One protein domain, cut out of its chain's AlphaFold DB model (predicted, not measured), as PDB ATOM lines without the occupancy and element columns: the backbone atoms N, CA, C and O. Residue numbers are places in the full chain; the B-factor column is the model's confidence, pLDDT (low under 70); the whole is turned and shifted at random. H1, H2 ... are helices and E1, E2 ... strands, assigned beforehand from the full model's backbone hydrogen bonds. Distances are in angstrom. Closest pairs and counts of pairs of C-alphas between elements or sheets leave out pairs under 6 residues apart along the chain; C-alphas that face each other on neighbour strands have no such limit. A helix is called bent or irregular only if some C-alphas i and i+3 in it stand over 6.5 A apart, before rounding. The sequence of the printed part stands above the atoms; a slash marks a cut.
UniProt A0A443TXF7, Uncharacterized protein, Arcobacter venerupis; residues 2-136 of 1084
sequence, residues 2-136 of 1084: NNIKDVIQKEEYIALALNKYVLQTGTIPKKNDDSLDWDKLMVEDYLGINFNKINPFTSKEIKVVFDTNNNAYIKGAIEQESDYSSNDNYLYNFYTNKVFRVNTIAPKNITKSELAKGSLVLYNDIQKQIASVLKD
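Overview. This is residues 2 to 136 of the 1084 residues of an uncharacterized protein of Arcobacter venerupis (UniProt A0A443TXF7). One long helix, H1, runs along one face of a small antiparallel sheet of three short strands, with H3 near the first end of H1 and H5 near its last end. H4 grazes the sheet with residues 115 to 117, and long stretches of loop join many of the parts. The printed part has 135 residues, with five named helices and three named strands in the order H1 H2 E1 E2 H3 H4 E3 H5; the sheet order is E1 - E2 - E3. The class is mostly helix, although only 64 of the 135 residues are in named elements. The whole is compact, with a radius of gyration of the C-alphas of 14.4 A and spans of 42 by 31 by 29 A.

Along the chain. H1, residues 2 to 25, begins with C-alpha 2 at (-16.244, 14.106, -34.451) and is 34.5 A long from first to last C-alpha. H2 is residues 38 to 41. E1, residues 63 to 66, is 10.3 A long, and E2, residues 72 to 75, begins with C-alpha 72 at (-28.801, 15.048, -13.427). H3, residues 86 to 95, is 14.0 A long and irregular: C-alphas 87 and 90 are 7.7 A apart. H4 is residues 112 to 117, E3 is residues 119 to 121, and H5, residues 125 to 133, is 12.4 A long and ends with C-alpha 133 at (-39.769, 11.585, -3.366).

Arrangement. H1 is the hub, touching three helices. It touches H3 with residues 4 to 8 alone, at a steep tilt of 51 degrees, the closest C-alphas being those of Ile 4 and Tyr 95, 6.6 A apart. With residues 17 to 21 alone it only just touches H2, with 3 pairs of C-alphas within 8 A; the closest are those of Ala 17 and Leu 41, 6.8 A. With residues 19 to 23 alone it touches H5, the closest C-alphas being those of Val 22 and Gln 127, 6.3 A. H1 and the sheet make two layers, a helix on one face of a sheet: H1 is over E2 and E3 at a height over the sheet of 9.2 A, along the strands, at 21 degrees to E2 on the local plane. E1 and E2 form a hairpin, with N 73 and O 65 at 2.8 A; E2 and E3 are antiparallel, with N 74 and O 119 at 2.8 A. Every O i to N i+4 pair is within hydrogen-bond range in H1, H4 and H5, and 4 of 6 are in H3; H2 is too short for such a pair.

Size, cuts and confidence. The C-alphas of Gly 26 and Asn 87, the two farthest apart, are 42.7 A apart. The printed part has no cut. The links H1 to H2, H2 to E1 and H3 to H4 are long; in the last, residues 104 to 105 pair antiparallel with residues 120 to 121 of E3. The mean pLDDT of the printed part is 91.0, and no printed residue is under 70.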
ATOM      1  N   ASN A   2     -16.096  15.520 -34.857       80.31
ATOM      2  CA  ASN A   2     -16.244  14.106 -34.451       80.31
ATOM      3  C   ASN A   2     -16.175  13.921 -32.927       80.31
ATOM      4  O   ASN A   2     -17.105  13.382 -32.350       80.31
ATOM      5  N   ASN A   3     -15.200  14.549 -32.264       86.81
ATOM      6  CA  ASN A   3     -15.094  14.505 -30.804       86.81
ATOM      7  C   ASN A   3     -16.345  15.031 -30.070       86.81
ATOM      8  O   ASN A   3     -16.677  14.525 -29.010       86.81
ATOM      9  N   ILE A   4     -17.064  16.021 -30.620       89.19
ATOM     10  CA  ILE A   4     -18.314  16.523 -30.019       89.19
ATOM     11  C   ILE A   4     -19.463  15.530 -30.227       89.19
ATOM     12  O   ILE A   4     -20.282  15.360 -29.331       89.19
ATOM     13  N   LYS A   5     -19.522  14.846 -31.377       86.12
ATOM     14  CA  LYS A   5     -20.486  13.754 -31.594       86.12
ATOM     15  C   LYS A   5     -20.254  12.621 -30.595       86.12
ATOM     16  O   LYS A   5     -21.214  12.152 -29.992       86.12
ATOM     17  N   ASP A   6     -18.995  12.263 -30.363       89.44
ATOM     18  CA  ASP A   6     -18.620  11.233 -29.390       89.44
ATOM     19  C   ASP A   6     -18.958  11.663 -27.953       89.44
ATOM     20  O   ASP A   6     -19.385  10.838 -27.148       89.44
ATOM     21  N   VAL A   7     -18.828  12.959 -27.625       93.12
ATOM     22  CA  VAL A   7     -19.316  13.512 -26.348       93.12
ATOM     23  C   VAL A   7     -20.823  13.313 -26.218       93.12
ATOM     24  O   VAL A   7     -21.246  12.722 -25.233       93.12
ATOM     25  N   ILE A   8     -21.626  13.744 -27.199       92.19
ATOM     26  CA  ILE A   8     -23.093  13.586 -27.159       92.19
ATOM     27  C   ILE A   8     -23.464  12.108 -26.988       92.19
ATOM     28  O   ILE A   8     -24.288  11.774 -26.144       92.19
ATOM     29  N   GLN A   9     -22.803  11.207 -27.718       89.81
ATOM     30  CA  GLN A   9     -23.049   9.773 -27.594       89.81
ATOM     31  C   GLN A   9     -22.736   9.246 -26.183       89.81
ATOM     32  O   GLN A   9     -23.503   8.457 -25.634       89.81
ATOM     33  N   LYS A  10     -21.638   9.696 -25.562       93.56
ATOM     34  CA  LYS A  10     -21.329   9.353 -24.166       93.56
ATOM     35  C   LYS A  10     -22.361   9.907 -23.187       93.56
ATOM     36  O   LYS A  10     -22.709   9.206 -22.242       93.56
ATOM     37  N   GLU A  11     -22.859  11.124 -23.403       94.50
ATOM     38  CA  GLU A  11     -23.926  11.708 -22.578       94.50
ATOM     39  C   GLU A  11     -25.202  10.864 -22.632       94.50
ATOM     40  O   GLU A  11     -25.799  10.592 -21.594       94.50
ATOM     41  N   GLU A  12     -25.577  10.389 -23.818       93.12
ATOM     42  CA  GLU A  12     -26.737   9.516 -24.012       93.12
ATOM     43  C   GLU A  12     -26.575   8.168 -23.290       93.12
ATOM     44  O   GLU A  12     -27.503   7.718 -22.618       93.12
ATOM     45  N   TYR A  13     -25.389   7.549 -23.339       92.94
ATOM     46  CA  TYR A  13     -25.120   6.316 -22.583       92.94
ATOM     47  C   TYR A  13     -25.178   6.526 -21.067       92.94
ATOM     48  O   TYR A  13     -25.754   5.706 -20.352       92.94
ATOM     49  N   ILE A  14     -24.622   7.636 -20.575       95.19
ATOM     50  CA  ILE A  14     -24.690   8.007 -19.155       95.19
ATOM     51  C   ILE A  14     -26.145   8.242 -18.733       95.19
ATOM     52  O   ILE A  14     -26.562   7.751 -17.686       95.19
ATOM     53  N   ALA A  15     -26.937   8.931 -19.556       95.38
ATOM     54  CA  ALA A  15     -28.355   9.177 -19.309       95.38
ATOM     55  C   ALA A  15     -29.187   7.883 -19.265       95.38
ATOM     56  O   ALA A  15     -30.026   7.719 -18.376       95.38
ATOM     57  N   LEU A  16     -28.932   6.938 -20.175       93.31
ATOM     58  CA  LEU A  16     -29.568   5.614 -20.182       93.31
ATOM     59  C   LEU A  16     -29.226   4.812 -18.921       93.31
ATOM     60  O   LEU A  16     -30.121   4.279 -18.263       93.31
ATOM     61  N   ALA A  17     -27.944   4.765 -18.553       94.19
ATOM     62  CA  ALA A  17     -27.480   4.080 -17.349       94.19
ATOM     63  C   ALA A  17     -28.089   4.679 -16.072       94.19
ATOM     64  O   ALA A  17     -28.522   3.936 -15.193       94.19
ATOM     65  N   LEU A  18     -28.183   6.010 -15.996       94.94
ATOM     66  CA  LEU A  18     -28.837   6.716 -14.894       94.94
ATOM     67  C   LEU A  18     -30.315   6.343 -14.775       94.94
ATOM     68  O   LEU A  18     -30.760   5.950 -13.699       94.94
ATOM     69  N   ASN A  19     -31.068   6.426 -15.874       93.31
ATOM     70  CA  ASN A  19     -32.490   6.079 -15.887       93.31
ATOM     71  C   ASN A  19     -32.740   4.623 -15.474       93.31
ATOM     72  O   ASN A  19     -33.674   4.348 -14.715       93.31
ATOM     73  N   LYS A  20     -31.890   3.704 -15.947       93.44
ATOM     74  CA  LYS A  20     -31.953   2.284 -15.595       93.44
ATOM     75  C   LYS A  20     -31.643   2.058 -14.113       93.44
ATOM     76  O   LYS A  20     -32.410   1.376 -13.440       93.44
ATOM     77  N   TYR A  21     -30.578   2.666 -13.587       94.25
ATOM     78  CA  TYR A  21     -30.192   2.545 -12.178       94.25
ATOM     79  C   TYR A  21     -31.289   3.051 -11.235       94.25
ATOM     80  O   TYR A  21     -31.639   2.367 -10.272       94.25
ATOM     81  N   VAL A  22     -31.859   4.230 -11.509       92.69
ATOM     82  CA  VAL A  22     -32.918   4.813 -10.664       92.69
ATOM     83  C   VAL A  22     -34.137   3.894 -10.617       92.69
ATOM     84  O   VAL A  22     -34.686   3.663  -9.543       92.69
ATOM     85  N   LEU A  23     -34.515   3.308 -11.755       89.62
ATOM     86  CA  LEU A  23     -35.650   2.390 -11.839       89.62
ATOM     87  C   LEU A  23     -35.399   1.049 -11.140       89.62
ATOM     88  O   LEU A  23     -36.311   0.515 -10.525       89.62
ATOM     89  N   GLN A  24     -34.182   0.502 -11.234       89.81
ATOM     90  CA  GLN A  24     -33.840  -0.813 -10.679       89.81
ATOM     91  C   GLN A  24     -33.462  -0.781  -9.197       89.81
ATOM     92  O   GLN A  24     -33.506  -1.813  -8.535       89.81
ATOM     93  N   THR A  25     -33.082   0.385  -8.671       90.44
ATOM     94  CA  THR A  25     -32.645   0.519  -7.274       90.44
ATOM     95  C   THR A  25     -33.561   1.388  -6.425       90.44
ATOM     96  O   THR A  25     -33.468   1.320  -5.204       90.44
ATOM     97  N   GLY A  26     -34.428   2.209  -7.032       89.25
ATOM     98  CA  GLY A  26     -35.225   3.193  -6.298       89.25
ATOM     99  C   GLY A  26     -34.366   4.264  -5.614       89.25
ATOM    100  O   GLY A  26     -34.817   4.894  -4.664       89.25
ATOM    101  N   THR A  27     -33.115   4.460  -6.050       92.38
ATOM    102  CA  THR A  27     -32.166   5.417  -5.458       92.38
ATOM    103  C   THR A  27     -31.483   6.271  -6.521       92.38
ATOM    104  O   THR A  27     -31.407   5.890  -7.688       92.38
ATOM    105  N   ILE A  28     -30.941   7.424  -6.118       93.19
ATOM    106  CA  ILE A  28     -30.108   8.271  -6.984       93.19
ATOM    107  C   ILE A  28     -28.627   7.906  -6.760       93.19
ATOM    108  O   ILE A  28     -28.184   7.884  -5.606       93.19
ATOM    109  N   PRO A  29     -27.824   7.631  -7.809       94.19
ATOM    110  CA  PRO A  29     -26.408   7.279  -7.674       94.19
ATOM    111  C   PRO A  29     -25.556   8.539  -7.442       94.19
ATOM    112  O   PRO A  29     -24.708   8.901  -8.252       94.19
ATOM    113  N   LYS A  30     -25.815   9.241  -6.339       92.69
ATOM    114  CA  LYS A  30     -25.226  10.535  -5.979       92.69
ATOM    115  C   LYS A  30     -24.382  10.419  -4.705       92.69
ATOM    116  O   LYS A  30     -24.737   9.675  -3.790       92.69
ATOM    117  N   LYS A  31     -23.278  11.167  -4.652       92.56
ATOM    118  CA  LYS A  31     -22.430  11.378  -3.468       92.56
ATOM    119  C   LYS A  31     -22.913  12.581  -2.648       92.56
ATOM    120  O   LYS A  31     -23.734  13.372  -3.098       92.56
ATOM    121  N   ASN A  32     -22.368  12.752  -1.444       86.81
ATOM    122  CA  ASN A  32     -22.742  13.855  -0.546       86.81
ATOM    123  C   ASN A  32     -22.417  15.257  -1.098       86.81
ATOM    124  O   ASN A  32     -22.955  16.235  -0.595       86.81
ATOM    125  N   ASP A  33     -21.536  15.361  -2.095       90.31
ATOM    126  CA  ASP A  33     -21.164  16.607  -2.778       90.31
ATOM    127  C   ASP A  33     -21.974  16.851  -4.069       90.31
ATOM    128  O   ASP A  33     -21.556  17.623  -4.930       90.31
ATOM    129  N   ASP A  34     -23.104  16.156  -4.226       91.56
ATOM    130  CA  ASP A  34     -23.980  16.180  -5.403       91.56
ATOM    131  C   ASP A  34     -23.330  15.707  -6.714       91.56
ATOM    132  O   ASP A  34     -23.914  15.845  -7.793       91.56
ATOM    133  N   SER A  35     -22.141  15.101  -6.647       93.81
ATOM    134  CA  SER A  35     -21.502  14.472  -7.800       93.81
ATOM    135  C   SER A  35     -21.983  13.033  -8.006       93.81
ATOM    136  O   SER A  35     -22.477  12.365  -7.093       93.81
ATOM    137  N   LEU A  36     -21.842  12.541  -9.236       95.25
ATOM    138  CA  LEU A  36     -22.150  11.157  -9.573       95.25
ATOM    139  C   LEU A  36     -21.240  10.156  -8.857       95.25
ATOM    140  O   LEU A  36     -20.009  10.246  -8.874       95.25
ATOM    141  N   ASP A  37     -21.872   9.135  -8.293       95.19
ATOM    142  CA  ASP A  37     -21.210   7.971  -7.733       95.19
ATOM    143  C   ASP A  37     -20.881   6.959  -8.836       95.19
ATOM    144  O   ASP A  37     -21.666   6.067  -9.162       95.19
ATOM    145  N   TRP A  38     -19.716   7.141  -9.462       93.38
ATOM    146  CA  TRP A  38     -19.267   6.312 -10.582       93.38
ATOM    147  C   TRP A  38     -19.215   4.818 -10.264       93.38
ATOM    148  O   TRP A  38     -19.486   4.021 -11.159       93.38
ATOM    149  N   ASP A  39     -18.923   4.437  -9.021       92.69
ATOM    150  CA  ASP A  39     -18.791   3.029  -8.625       92.69
ATOM    151  C   ASP A  39     -20.138   2.292  -8.708       92.69
ATOM    152  O   ASP A  39     -20.176   1.085  -8.940       92.69
ATOM    153  N   LYS A  40     -21.257   3.025  -8.612       93.38
ATOM    154  CA  LYS A  40     -22.614   2.482  -8.773       93.38
ATOM    155  C   LYS A  40     -23.025   2.271 -10.229       93.38
ATOM    156  O   LYS A  40     -23.885   1.435 -10.489       93.38
ATOM    157  N   LEU A  41     -22.447   3.021 -11.171       92.88
ATOM    158  CA  LEU A  41     -22.786   2.928 -12.598       92.88
ATOM    159  C   LEU A  41     -21.740   2.182 -13.434       92.88
ATOM    160  O   LEU A  41     -22.078   1.654 -14.488       92.88
ATOM    161  N   MET A  42     -20.485   2.096 -12.992       92.69
ATOM    162  CA  MET A  42     -19.425   1.342 -13.677       92.69
ATOM    163  C   MET A  42     -19.410  -0.134 -13.284       92.69
ATOM    164  O   MET A  42     -18.388  -0.706 -12.913       92.69
ATOM    165  N   VAL A  43     -20.574  -0.754 -13.400       91.56
ATOM    166  CA  VAL A  43     -20.762  -2.197 -13.269       91.56
ATOM    167  C   VAL A  43     -21.359  -2.737 -14.562       91.56
ATOM    168  O   VAL A  43     -21.849  -1.968 -15.394       91.56
ATOM    169  N   GLU A  44     -21.286  -4.052 -14.750       87.88
ATOM    170  CA  GLU A  44     -21.702  -4.735 -15.982       87.88
ATOM    171  C   GLU A  44     -23.143  -4.397 -16.404       87.88
ATOM    172  O   GLU A  44     -23.397  -4.179 -17.585       87.88
ATOM    173  N   ASP A  45     -24.048  -4.226 -15.437       85.38
ATOM    174  CA  ASP A  45     -25.472  -3.978 -15.689       85.38
ATOM    175  C   ASP A  45     -25.818  -2.561 -16.184       85.38
ATOM    176  O   ASP A  45     -26.927  -2.356 -16.693       85.38
ATOM    177  N   TYR A  46     -24.914  -1.581 -16.058       92.38
ATOM    178  CA  TYR A  46     -25.177  -0.186 -16.439       92.38
ATOM    179  C   TYR A  46     -24.202   0.315 -17.517       92.38
ATOM    180  O   TYR A  46     -24.482   0.149 -18.702       92.38
ATOM    181  N   LEU A  47     -23.074   0.937 -17.148       90.56
ATOM    182  CA  LEU A  47     -22.092   1.466 -18.112       90.56
ATOM    183  C   LEU A  47     -21.020   0.447 -18.524       90.56
ATOM    184  O   LEU A  47     -20.315   0.670 -19.510       90.56
ATOM    185  N   GLY A  48     -20.877  -0.649 -17.777       88.31
ATOM    186  CA  GLY A  48     -19.783  -1.606 -17.903       88.31
ATOM    187  C   GLY A  48     -18.539  -1.203 -17.100       88.31
ATOM    188  O   GLY A  48     -18.213  -0.024 -16.948       88.31
ATOM    189  N   ILE A  49     -17.795  -2.206 -16.617       87.75
ATOM    190  CA  ILE A  49     -16.607  -2.024 -15.756       87.75
ATOM    191  C   ILE A  49     -15.458  -1.247 -16.424       87.75
ATOM    192  O   ILE A  49     -14.620  -0.667 -15.745       87.75
ATOM    193  N   ASN A  50     -15.435  -1.207 -17.761       88.25
ATOM    194  CA  ASN A  50     -14.386  -0.571 -18.562       88.25
ATOM    195  C   ASN A  50     -14.857   0.724 -19.254       88.25
ATOM    196  O   ASN A  50     -14.263   1.146 -20.249       88.25
ATOM    197  N   PHE A  51     -15.939   1.353 -18.777       92.44
ATOM    198  CA  PHE A  51     -16.439   2.595 -19.371       92.44
ATOM    199  C   PHE A  51     -15.391   3.718 -19.312       92.44
ATOM    200  O   PHE A  51     -14.902   4.097 -18.247       92.44
ATOM    201  N   ASN A  52     -15.057   4.291 -20.470       91.00
ATOM    202  CA  ASN A  52     -14.074   5.366 -20.564       91.00
ATOM    203  C   ASN A  52     -14.697   6.725 -20.191       91.00
ATOM    204  O   ASN A  52     -15.396   7.333 -21.009       91.00
ATOM    205  N   LYS A  53     -14.357   7.244 -19.004       91.69
ATOM    206  CA  LYS A  53     -14.817   8.547 -18.486       91.69
ATOM    207  C   LYS A  53     -14.232   9.766 -19.200       91.69
ATOM    208  O   LYS A  53     -14.742  10.868 -19.014       91.69
ATOM    209  N   ILE A  54     -13.173   9.608 -19.995       93.06
ATOM    210  CA  ILE A  54     -12.487  10.738 -20.629       93.06
ATOM    211  C   ILE A  54     -13.377  11.356 -21.706       93.06
ATOM    212  O   ILE A  54     -13.818  10.683 -22.641       93.06
ATOM    213  N   ASN A  55     -13.627  12.651 -21.578       91.06
ATOM    214  CA  ASN A  55     -14.340  13.481 -22.527       91.06
ATOM    215  C   ASN A  55     -13.501  13.637 -23.814       91.06
ATOM    216  O   ASN A  55     -12.417  14.222 -23.760       91.06
ATOM    217  N   PRO A  56     -13.976  13.157 -24.978       88.31
ATOM    218  CA  PRO A  56     -13.218  13.223 -26.232       88.31
ATOM    219  C   PRO A  56     -12.910  14.647 -26.721       88.31
ATOM    220  O   PRO A  56     -12.021  14.832 -27.553       88.31
ATOM    221  N   PHE A  57     -13.651  15.654 -26.255       89.31
ATOM    222  CA  PHE A  57     -13.465  17.049 -26.641       89.31
ATOM    223  C   PHE A  57     -12.519  17.794 -25.693       89.31
ATOM    224  O   PHE A  57     -11.572  18.421 -26.155       89.31
ATOM    225  N   THR A  58     -12.730  17.690 -24.378       88.25
ATOM    226  CA  THR A  58     -11.932  18.436 -23.384       88.25
ATOM    227  C   THR A  58     -10.708  17.670 -22.882       88.25
ATOM    228  O   THR A  58      -9.847  18.255 -22.232       88.25
ATOM    229  N   SER A  59     -10.619  16.365 -23.162       88.56
ATOM    230  CA  SER A  59      -9.609  15.437 -22.620       88.56
ATOM    231  C   SER A  59      -9.583  15.333 -21.084       88.56
ATOM    232  O   SER A  59      -8.659  14.745 -20.527       88.56
ATOM    233  N   LYS A  60     -10.596  15.872 -20.392       91.19
ATOM    234  CA  LYS A  60     -10.823  15.727 -18.941       91.19
ATOM    235  C   LYS A  60     -11.843  14.618 -18.672       91.19
ATOM    236  O   LYS A  60     -12.554  14.208 -19.584       91.19
ATOM    237  N   GLU A  61     -11.964  14.135 -17.439       92.81
ATOM    238  CA  GLU A  61     -13.086  13.254 -17.083       92.81
ATOM    239  C   GLU A  61     -14.429  13.994 -17.204       92.81
ATOM    240  O   GLU A  61     -14.539  15.170 -16.858       92.81
ATOM    241  N   ILE A  62     -15.459  13.311 -17.712       93.56
ATOM    242  CA  ILE A  62     -16.825  13.843 -17.746       93.56
ATOM    243  C   ILE A  62     -17.321  14.004 -16.310       93.56
ATOM    244  O   ILE A  62     -17.221  13.085 -15.500       93.56
ATOM    245  N   LYS A  63     -17.919  15.157 -16.011       94.31
ATOM    246  CA  LYS A  63     -18.538  15.432 -14.715       94.31
ATOM    247  C   LYS A  63     -20.052  15.379 -14.830       94.31
ATOM    248  O   LYS A  63     -20.628  15.946 -15.755       94.31
ATOM    249  N   VAL A  64     -20.687  14.724 -13.868       96.06
ATOM    250  CA  VAL A  64     -22.145  14.665 -13.744       96.06
ATOM    251  C   VAL A  64     -22.515  15.168 -12.359       96.06
ATOM    252  O   VAL A  64     -21.931  14.724 -11.367       96.06
ATOM    253  N   VAL A  65     -23.440  16.122 -12.308       95.25
ATOM    254  CA  VAL A  65     -23.885  16.782 -11.073       95.25
ATOM    255  C   VAL A  65     -25.398  16.739 -10.970       95.25
ATOM    256  O   VAL A  65     -26.085  16.796 -11.990       95.25
ATOM    257  N   PHE A  66     -25.908  16.668  -9.749       94.38
ATOM    258  CA  PHE A  66     -27.339  16.698  -9.475       94.38
ATOM    259  C   PHE A  66     -27.741  18.054  -8.897       94.38
ATOM    260  O   PHE A  66     -26.991  18.648  -8.124       94.38
ATOM    261  N   ASP A  67     -28.912  18.561  -9.274       91.69
ATOM    262  CA  ASP A  67     -29.479  19.749  -8.630       91.69
ATOM    263  C   ASP A  67     -30.252  19.399  -7.344       91.69
ATOM    264  O   ASP A  67     -30.359  18.241  -6.931       91.69
ATOM    265  N   THR A  68     -30.833  20.421  -6.713       88.81
ATOM    266  CA  THR A  68     -31.644  20.277  -5.494       88.81
ATOM    267  C   THR A  68     -32.935  19.487  -5.695       88.81
ATOM    268  O   THR A  68     -33.580  19.150  -4.710       88.81
ATOM    269  N   ASN A  69     -33.335  19.190  -6.933       88.50
ATOM    270  CA  ASN A  69     -34.471  18.331  -7.264       88.50
ATOM    271  C   ASN A  69     -34.011  16.947  -7.756       88.50
ATOM    272  O   ASN A  69     -34.819  16.192  -8.293       88.50
ATOM    273  N   ASN A  70     -32.728  16.616  -7.579       92.19
ATOM    274  CA  ASN A  70     -32.082  15.407  -8.079       92.19
ATOM    275  C   ASN A  70     -32.110  15.260  -9.615       92.19
ATOM    276  O   ASN A  70     -31.953  14.148 -10.116       92.19
ATOM    277  N   ASN A  71     -32.246  16.348 -10.382       93.12
ATOM    278  CA  ASN A  71     -32.055  16.292 -11.833       93.12
ATOM    279  C   ASN A  71     -30.564  16.185 -12.157       93.12
ATOM    280  O   ASN A  71     -29.765  16.974 -11.650       93.12
ATOM    281  N   ALA A  72     -30.190  15.249 -13.030       95.44
ATOM    282  CA  ALA A  72     -28.801  15.048 -13.427       95.44
ATOM    283  C   ALA A  72     -28.405  15.926 -14.623       95.44
ATOM    284  O   ALA A  72     -29.085  15.943 -15.651       95.44
ATOM    285  N   TYR A  73     -27.253  16.586 -14.521       96.25
ATOM    286  CA  TYR A  73     -26.650  17.383 -15.585       96.25
ATOM    287  C   TYR A  73     -25.261  16.855 -15.930       96.25
ATOM    288  O   TYR A  73     -24.401  16.722 -15.056       96.25
ATOM    289  N   ILE A  74     -25.024  16.602 -17.217       96.62
ATOM    290  CA  ILE A  74     -23.758  16.087 -17.740       96.62
ATOM    291  C   ILE A  74     -22.963  17.238 -18.358       96.62
ATOM    292  O   ILE A  74     -23.399  17.888 -19.310       96.62
ATOM    293  N   LYS A  75     -21.776  17.506 -17.814       94.31
ATOM    294  CA  LYS A  75     -20.874  18.570 -18.268       94.31
ATOM    295  C   LYS A  75     -20.008  18.074 -19.434       94.31
ATOM    296  O   LYS A  75     -18.876  17.633 -19.230       94.31
ATOM    297  N   GLY A  76     -20.553  18.096 -20.651       89.31
ATOM    298  CA  GLY A  76     -19.845  17.618 -21.846       89.31
ATOM    299  C   GLY A  76     -19.090  18.687 -22.630       89.31
ATOM    300  O   GLY A  76     -17.916  18.495 -22.932       89.31
ATOM    301  N   ALA A  77     -19.725  19.805 -22.991       89.81
ATOM    302  CA  ALA A  77     -19.055  20.821 -23.816       89.81
ATOM    303  C   ALA A  77     -17.991  21.606 -23.041       89.81
ATOM    304  O   ALA A  77     -16.871  21.753 -23.520       89.81
ATOM    305  N   ILE A  78     -18.347  22.089 -21.850       91.94
ATOM    306  CA  ILE A  78     -17.457  22.771 -20.907       91.94
ATOM    307  C   ILE A  78     -17.854  22.382 -19.478       91.94
ATOM    308  O   ILE A  78     -19.014  22.053 -19.224       91.94
ATOM    309  N   GLU A  79     -16.909  22.424 -18.539       89.56
ATOM    310  CA  GLU A  79     -17.194  22.132 -17.125       89.56
ATOM    311  C   GLU A  79     -17.691  23.368 -16.360       89.56
ATOM    312  O   GLU A  79     -18.595  23.277 -15.530       89.56
ATOM    313  N   GLN A  80     -17.102  24.523 -16.655       91.69
ATOM    314  CA  GLN A  80     -17.286  25.791 -15.948       91.69
ATOM    315  C   GLN A  80     -17.139  26.958 -16.930       91.69
ATOM    316  O   GLN A  80     -16.549  26.799 -17.998       91.69
ATOM    317  N   GLU A  81     -17.648  28.147 -16.588       93.56
ATOM    318  CA  GLU A  81     -17.659  29.286 -17.523       93.56
ATOM    319  C   GLU A  81     -16.263  29.704 -18.019       93.56
ATOM    320  O   GLU A  81     -16.151  30.204 -19.134       93.56
ATOM    321  N   SER A  82     -15.204  29.497 -17.224       92.00
ATOM    322  CA  SER A  82     -13.822  29.820 -17.616       92.00
ATOM    323  C   SER A  82     -13.267  28.918 -18.718       92.00
ATOM    324  O   SER A  82     -12.285  29.284 -19.355       92.00
ATOM    325  N   ASP A  83     -13.881  27.755 -18.942       89.88
ATOM    326  CA  ASP A  83     -13.477  26.804 -19.982       89.88
ATOM    327  C   ASP A  83     -14.094  27.175 -21.350       89.88
ATOM    328  O   ASP A  83     -13.800  26.543 -22.363       89.88
ATOM    329  N   TYR A  84     -14.941  28.214 -21.401       92.56
ATOM    330  CA  TYR A  84     -15.540  28.715 -22.634       92.56
ATOM    331  C   TYR A  84     -14.517  29.447 -23.513       92.56
ATOM    332  O   TYR A  84     -13.831  30.374 -23.085       92.56
ATOM    333  N   SER A  85     -14.506  29.094 -24.796       91.75
ATOM    334  CA  SER A  85     -13.664  29.698 -25.828       91.75
ATOM    335  C   SER A  85     -14.528  30.082 -27.026       91.75
ATOM    336  O   SER A  85     -15.190  29.236 -27.626       91.75
ATOM    337  N   SER A  86     -14.524  31.363 -27.402       88.38
ATOM    338  CA  SER A  86     -15.297  31.861 -28.551       88.38
ATOM    339  C   SER A  86     -14.859  31.242 -29.883       88.38
ATOM    340  O   SER A  86     -15.654  31.199 -30.824       88.38
ATOM    341  N   ASN A  87     -13.634  30.706 -29.957       89.62
ATOM    342  CA  ASN A  87     -13.129  29.979 -31.125       89.62
ATOM    343  C   ASN A  87     -13.903  28.671 -31.380       89.62
ATOM    344  O   ASN A  87     -13.938  28.194 -32.512       89.62
ATOM    345  N   ASP A  88     -14.583  28.131 -30.366       90.19
ATOM    346  CA  ASP A  88     -15.333  26.873 -30.440       90.19
ATOM    347  C   ASP A  88     -16.839  27.076 -30.675       90.19
ATOM    348  O   ASP A  88     -17.609  26.118 -30.652       90.19
ATOM    349  N   ASN A  89     -17.291  28.302 -30.970       90.19
ATOM    350  CA  ASN A  89     -18.712  28.621 -31.173       90.19
ATOM    351  C   ASN A  89     -19.410  27.727 -32.206       90.19
ATOM    352  O   ASN A  89     -20.559  27.331 -32.013       90.19
ATOM    353  N   TYR A  90     -18.717  27.367 -33.288       87.75
ATOM    354  CA  TYR A  90     -19.243  26.428 -34.280       87.75
ATOM    355  C   TYR A  90     -19.505  25.033 -33.681       87.75
ATOM    356  O   TYR A  90     -20.514  24.398 -33.986       87.75
ATOM    357  N   LEU A  91     -18.630  24.572 -32.783       89.31
ATOM    358  CA  LEU A  91     -18.772  23.300 -32.078       89.31
ATOM    359  C   LEU A  91     -19.871  23.362 -31.009       89.31
ATOM    360  O   LEU A  91     -20.634  22.406 -30.884       89.31
ATOM    361  N   TYR A  92     -20.024  24.487 -30.305       93.31
ATOM    362  CA  TYR A  92     -21.126  24.693 -29.358       93.31
ATOM    363  C   TYR A  92     -22.493  24.757 -30.046       93.31
ATOM    364  O   TYR A  92     -23.462  24.183 -29.549       93.31
ATOM    365  N   ASN A  93     -22.577  25.393 -31.218       88.44
ATOM    366  CA  ASN A  93     -23.795  25.387 -32.035       88.44
ATOM    367  C   ASN A  93     -24.178  23.963 -32.447       88.44
ATOM    368  O   ASN A  93     -25.352  23.602 -32.438       88.44
ATOM    369  N   PHE A  94     -23.189  23.124 -32.763       88.56
ATOM    370  CA  PHE A  94     -23.445  21.717 -33.040       88.56
ATOM    371  C   PHE A  94     -23.874  20.943 -31.781       88.56
ATOM    372  O   PHE A  94     -24.821  20.166 -31.835       88.56
ATOM    373  N   TYR A  95     -23.221  21.171 -30.641       90.50
ATOM    374  CA  TYR A  95     -23.521  20.500 -29.369       90.50
ATOM    375  C   TYR A  95     -24.918  20.819 -28.807       90.50
ATOM    376  O   TYR A  95     -25.546  19.962 -28.178       90.50
ATOM    377  N   THR A  96     -25.414  22.036 -29.052       89.88
ATOM    378  CA  THR A  96     -26.760  22.494 -28.654       89.88
ATOM    379  C   THR A  96     -27.870  22.019 -29.599       89.88
ATOM    380  O   THR A  96     -29.053  22.246 -29.340       89.88
ATOM    381  N   ASN A  97     -27.521  21.312 -30.679       83.56
ATOM    382  CA  ASN A  97     -28.493  20.770 -31.618       83.56
ATOM    383  C   ASN A  97     -29.253  19.577 -31.010       83.56
ATOM    384  O   ASN A  97     -28.659  18.620 -30.512       83.56
ATOM    385  N   LYS A  98     -30.586  19.627 -31.084       81.31
ATOM    386  CA  LYS A  98     -31.491  18.618 -30.515       81.31
ATOM    387  C   LYS A  98     -31.584  17.327 -31.337       81.31
ATOM    388  O   LYS A  98     -31.986  16.312 -30.792       81.31
ATOM    389  N   VAL A  99     -31.203  17.342 -32.619       79.69
ATOM    390  CA  VAL A  99     -31.405  16.212 -33.556       79.69
ATOM    391  C   VAL A  99     -30.671  14.930 -33.131       79.69
ATOM    392  O   VAL A  99     -31.088  13.838 -33.501       79.69
ATOM    393  N   PHE A 100     -29.595  15.037 -32.346       76.69
ATOM    394  CA  PHE A 100     -28.747  13.898 -31.962       76.69
ATOM    395  C   PHE A 100     -28.964  13.412 -30.523       76.69
ATOM    396  O   PHE A 100     -28.105  12.713 -29.988       76.69
ATOM    397  N   ARG A 101     -30.063  13.813 -29.878       87.00
ATOM    398  CA  ARG A 101     -30.320  13.526 -28.463       87.00
ATOM    399  C   ARG A 101     -31.673  12.855 -28.288       87.00
ATOM    400  O   ARG A 101     -32.651  13.273 -28.903       87.00
ATOM    401  N   VAL A 102     -31.710  11.831 -27.442       87.88
ATOM    402  CA  VAL A 102     -32.923  11.056 -27.140       87.88
ATOM    403  C   VAL A 102     -33.206  11.093 -25.639       87.88
ATOM    404  O   VAL A 102     -34.330  11.355 -25.229       87.88
ATOM    405  N   ASN A 103     -32.174  10.896 -24.822       90.50
ATOM    406  CA  ASN A 103     -32.234  10.780 -23.365       90.50
ATOM    407  C   ASN A 103     -31.682  12.023 -22.654       90.50
ATOM    408  O   ASN A 103     -31.616  12.054 -21.426       90.50
ATOM    409  N   THR A 104     -31.263  13.048 -23.401       93.81
ATOM    410  CA  THR A 104     -30.772  14.314 -22.850       93.81
ATOM    411  C   THR A 104     -31.380  15.533 -23.546       93.81
ATOM    412  O   THR A 104     -31.691  15.517 -24.734       93.81
ATOM    413  N   ILE A 105     -31.516  16.636 -22.814       93.75
ATOM    414  CA  ILE A 105     -31.807  17.965 -23.350       93.75
ATOM    415  C   ILE A 105     -30.499  18.754 -23.391       93.75
ATOM    416  O   ILE A 105     -29.818  18.910 -22.377       93.75
ATOM    417  N   ALA A 106     -30.161  19.280 -24.567       92.12
ATOM    418  CA  ALA A 106     -29.002  20.148 -24.726       92.12
ATOM    419  C   ALA A 106     -29.178  21.481 -23.965       92.12
ATOM    420  O   ALA A 106     -30.314  21.923 -23.763       92.12
ATOM    421  N   PRO A 107     -28.084  22.185 -23.629       92.06
ATOM    422  CA  PRO A 107     -28.161  23.554 -23.126       92.06
ATOM    423  C   PRO A 107     -28.990  24.473 -24.028       92.06
ATOM    424  O   PRO A 107     -28.988  24.333 -25.252       92.06
ATOM    425  N   LYS A 108     -29.671  25.453 -23.422       91.19
ATOM    426  CA  LYS A 108     -30.633  26.328 -24.116       91.19
ATOM    427  C   LYS A 108     -30.024  27.075 -25.305       91.19
ATOM    428  O   LYS A 108     -30.705  27.306 -26.300       91.19
ATOM    429  N   ASN A 109     -28.775  27.510 -25.172       91.19
ATOM    430  CA  ASN A 109     -28.022  28.217 -26.201       91.19
ATOM    431  C   ASN A 109     -26.512  28.096 -25.932       91.19
ATOM    432  O   ASN A 109     -26.086  27.467 -24.966       91.19
ATOM    433  N   ILE A 110     -25.704  28.725 -26.786       92.94
ATOM    434  CA  ILE A 110     -24.237  28.669 -26.728       92.94
ATOM    435  C   ILE A 110     -23.594  29.676 -25.762       92.94
ATOM    436  O   ILE A 110     -22.386  29.897 -25.824       92.94
ATOM    437  N   THR A 111     -24.367  30.352 -24.908       93.88
ATOM    438  CA  THR A 111     -23.768  31.275 -23.935       93.88
ATOM    439  C   THR A 111     -22.954  30.491 -22.908       93.88
ATOM    440  O   THR A 111     -23.326  29.384 -22.523       93.88
ATOM    441  N   LYS A 112     -21.853  31.081 -22.426       92.81
ATOM    442  CA  LYS A 112     -20.970  30.462 -21.422       92.81
ATOM    443  C   LYS A 112     -21.726  29.907 -20.206       92.81
ATOM    444  O   LYS A 112     -21.415  28.816 -19.749       92.81
ATOM    445  N   SER A 113     -22.746  30.627 -19.736       92.44
ATOM    446  CA  SER A 113     -23.523  30.251 -18.553       92.44
ATOM    447  C   SER A 113     -24.423  29.046 -18.822       92.44
ATOM    448  O   SER A 113     -24.476  28.120 -18.018       92.44
ATOM    449  N   GLU A 114     -25.082  29.004 -19.984       92.88
ATOM    450  CA  GLU A 114     -25.923  27.866 -20.367       92.88
ATOM    451  C   GLU A 114     -25.083  26.623 -20.681       92.88
ATOM    452  O   GLU A 114     -25.396  25.538 -20.200       92.88
ATOM    453  N   LEU A 115     -23.970  26.763 -21.405       92.62
ATOM    454  CA  LEU A 115     -23.071  25.640 -21.688       92.62
ATOM    455  C   LEU A 115     -22.450  25.058 -20.410       92.62
ATOM    456  O   LEU A 115     -22.337  23.839 -20.296       92.62
ATOM    457  N   ALA A 116     -22.119  25.902 -19.427       92.19
ATOM    458  CA  ALA A 116     -21.599  25.463 -18.133       92.19
ATOM    459  C   ALA A 116     -22.645  24.722 -17.286       92.19
ATOM    460  O   ALA A 116     -22.269  24.000 -16.363       92.19
ATOM    461  N   LYS A 117     -23.950  24.830 -17.580       91.62
ATOM    462  CA  LYS A 117     -24.982  23.982 -16.951       91.62
ATOM    463  C   LYS A 117     -24.899  22.534 -17.435       91.62
ATOM    464  O   LYS A 117     -25.132  21.643 -16.622       91.62
ATOM    465  N   GLY A 118     -24.447  22.297 -18.665       93.12
ATOM    466  CA  GLY A 118     -24.367  20.965 -19.268       93.12
ATOM    467  C   GLY A 118     -25.718  20.447 -19.771       93.12
ATOM    468  O   GLY A 118     -26.737  21.135 -19.685       93.12
ATOM    469  N   SER A 119     -25.716  19.235 -20.319       94.81
ATOM    470  CA  SER A 119     -26.912  18.574 -20.848       94.81
ATOM    471  C   SER A 119     -27.745  17.982 -19.713       94.81
ATOM    472  O   SER A 119     -27.217  17.236 -18.888       94.81
ATOM    473  N   LEU A 120     -29.040  18.282 -19.675       95.62
ATOM    474  CA  LEU A 120     -29.977  17.736 -18.689       95.62
ATOM    475  C   LEU A 120     -30.379  16.313 -19.087       95.62
ATOM    476  O   LEU A 120     -30.776  16.088 -20.226       95.62
ATOM    477  N   VAL A 121     -30.324  15.358 -18.165       96.31
ATOM    478  CA  VAL A 121     -30.846  14.002 -18.384       96.31
ATOM    479  C   VAL A 121     -32.374  14.024 -18.368       96.31
ATOM    480  O   VAL A 121     -32.991  14.575 -17.458       96.31
ATOM    481  N   LEU A 122     -32.990  13.408 -19.374       93.50
ATOM    482  CA  LEU A 122     -34.432  13.210 -19.449       93.50
ATOM    483  C   LEU A 122     -34.826  12.001 -18.604       93.50
ATOM    484  O   LEU A 122     -34.515  10.865 -18.955       93.50
ATOM    485  N   TYR A 123     -35.519  12.253 -17.498       92.12
ATOM    486  CA  TYR A 123     -36.190  11.212 -16.727       92.12
ATOM    487  C   TYR A 123     -37.569  10.901 -17.308       92.12
ATOM    488  O   TYR A 123     -38.317  11.816 -17.665       92.12
ATOM    489  N   ASN A 124     -37.926   9.616 -17.349       85.44
ATOM    490  CA  ASN A 124     -39.310   9.204 -17.583       85.44
ATOM    491  C   ASN A 124     -40.147   9.461 -16.319       85.44
ATOM    492  O   ASN A 124     -39.614   9.772 -15.249       85.44
ATOM    493  N   ASP A 125     -41.469   9.369 -16.441       90.25
ATOM    494  CA  ASP A 125     -42.387   9.855 -15.407       90.25
ATOM    495  C   ASP A 125     -42.185   9.179 -14.047       90.25
ATOM    496  O   ASP A 125     -42.190   9.863 -13.024       90.25
ATOM    497  N   ILE A 126     -41.892   7.877 -14.019       91.56
ATOM    498  CA  ILE A 126     -41.623   7.165 -12.765       91.56
ATOM    499  C   ILE A 126     -40.287   7.581 -12.124       91.56
ATOM    500  O   ILE A 126     -40.238   7.811 -10.917       91.56
ATOM    501  N   GLN A 127     -39.213   7.783 -12.894       92.06
ATOM    502  CA  GLN A 127     -37.932   8.279 -12.370       92.06
ATOM    503  C   GLN A 127     -38.050   9.717 -11.857       92.06
ATOM    504  O   GLN A 127     -37.447  10.037 -10.834       92.06
ATOM    505  N   LYS A 128     -38.855  10.571 -12.510       90.25
ATOM    506  CA  LYS A 128     -39.175  11.913 -11.990       90.25
ATOM    507  C   LYS A 128     -39.873  11.827 -10.636       90.25
ATOM    508  O   LYS A 128     -39.503  12.554  -9.715       90.25
ATOM    509  N   GLN A 129     -40.850  10.927 -10.495       91.06
ATOM    510  CA  GLN A 129     -41.536  10.705  -9.220       91.06
ATOM    511  C   GLN A 129     -40.564  10.203  -8.141       91.06
ATOM    512  O   GLN A 129     -40.548  10.756  -7.043       91.06
ATOM    513  N   ILE A 130     -39.694   9.237  -8.461       91.44
ATOM    514  CA  ILE A 130     -38.656   8.734  -7.543       91.44
ATOM    515  C   ILE A 130     -37.714   9.867  -7.110       91.44
ATOM    516  O   ILE A 130     -37.504  10.073  -5.916       91.44
ATOM    517  N   ALA A 131     -37.183  10.644  -8.058       89.31
ATOM    518  CA  ALA A 131     -36.287  11.767  -7.779       89.31
ATOM    519  C   ALA A 131     -36.940  12.820  -6.867       89.31
ATOM    520  O   ALA A 131     -36.292  13.312  -5.938       89.31
ATOM    521  N   SER A 132     -38.229  13.104  -7.088       89.06
ATOM    522  CA  SER A 132     -39.024  14.021  -6.269       89.06
ATOM    523  C   SER A 132     -39.247  13.496  -4.851       89.06
ATOM    524  O   SER A 132     -39.118  14.260  -3.898       89.06
ATOM    525  N   VAL A 133     -39.570  12.210  -4.688       89.06
ATOM    526  CA  VAL A 133     -39.769  11.585  -3.366       89.06
ATOM    527  C   VAL A 133     -38.479  11.610  -2.543       89.06
ATOM    528  O   VAL A 133     -38.511  11.851  -1.336       89.06
ATOM    529  N   LEU A 134     -37.333  11.406  -3.197       89.44
ATOM    530  CA  LEU A 134     -36.020  11.349  -2.551       89.44
ATOM    531  C   LEU A 134     -35.392  12.725  -2.285       89.44
ATOM    532  O   LEU A 134     -34.324  12.792  -1.681       89.44
ATOM    533  N   LYS A 135     -36.019  13.822  -2.722       85.25
ATOM    534  CA  LYS A 135     -35.471  15.182  -2.619       85.25
ATOM    535  C   LYS A 135     -35.065  15.567  -1.191       85.25
ATOM    536  O   LYS A 135     -33.936  15.995  -0.969       85.25
ATOM    537  N   ASP A 136     -35.967  15.367  -0.233       77.75
ATOM    538  CA  ASP A 136     -35.784  15.802   1.158       77.75
ATOM    539  C   ASP A 136     -35.297  14.665   2.080       77.75
ATOM    540  O   ASP A 136     -35.333  14.798   3.303       77.75
TER     541      ASP A 136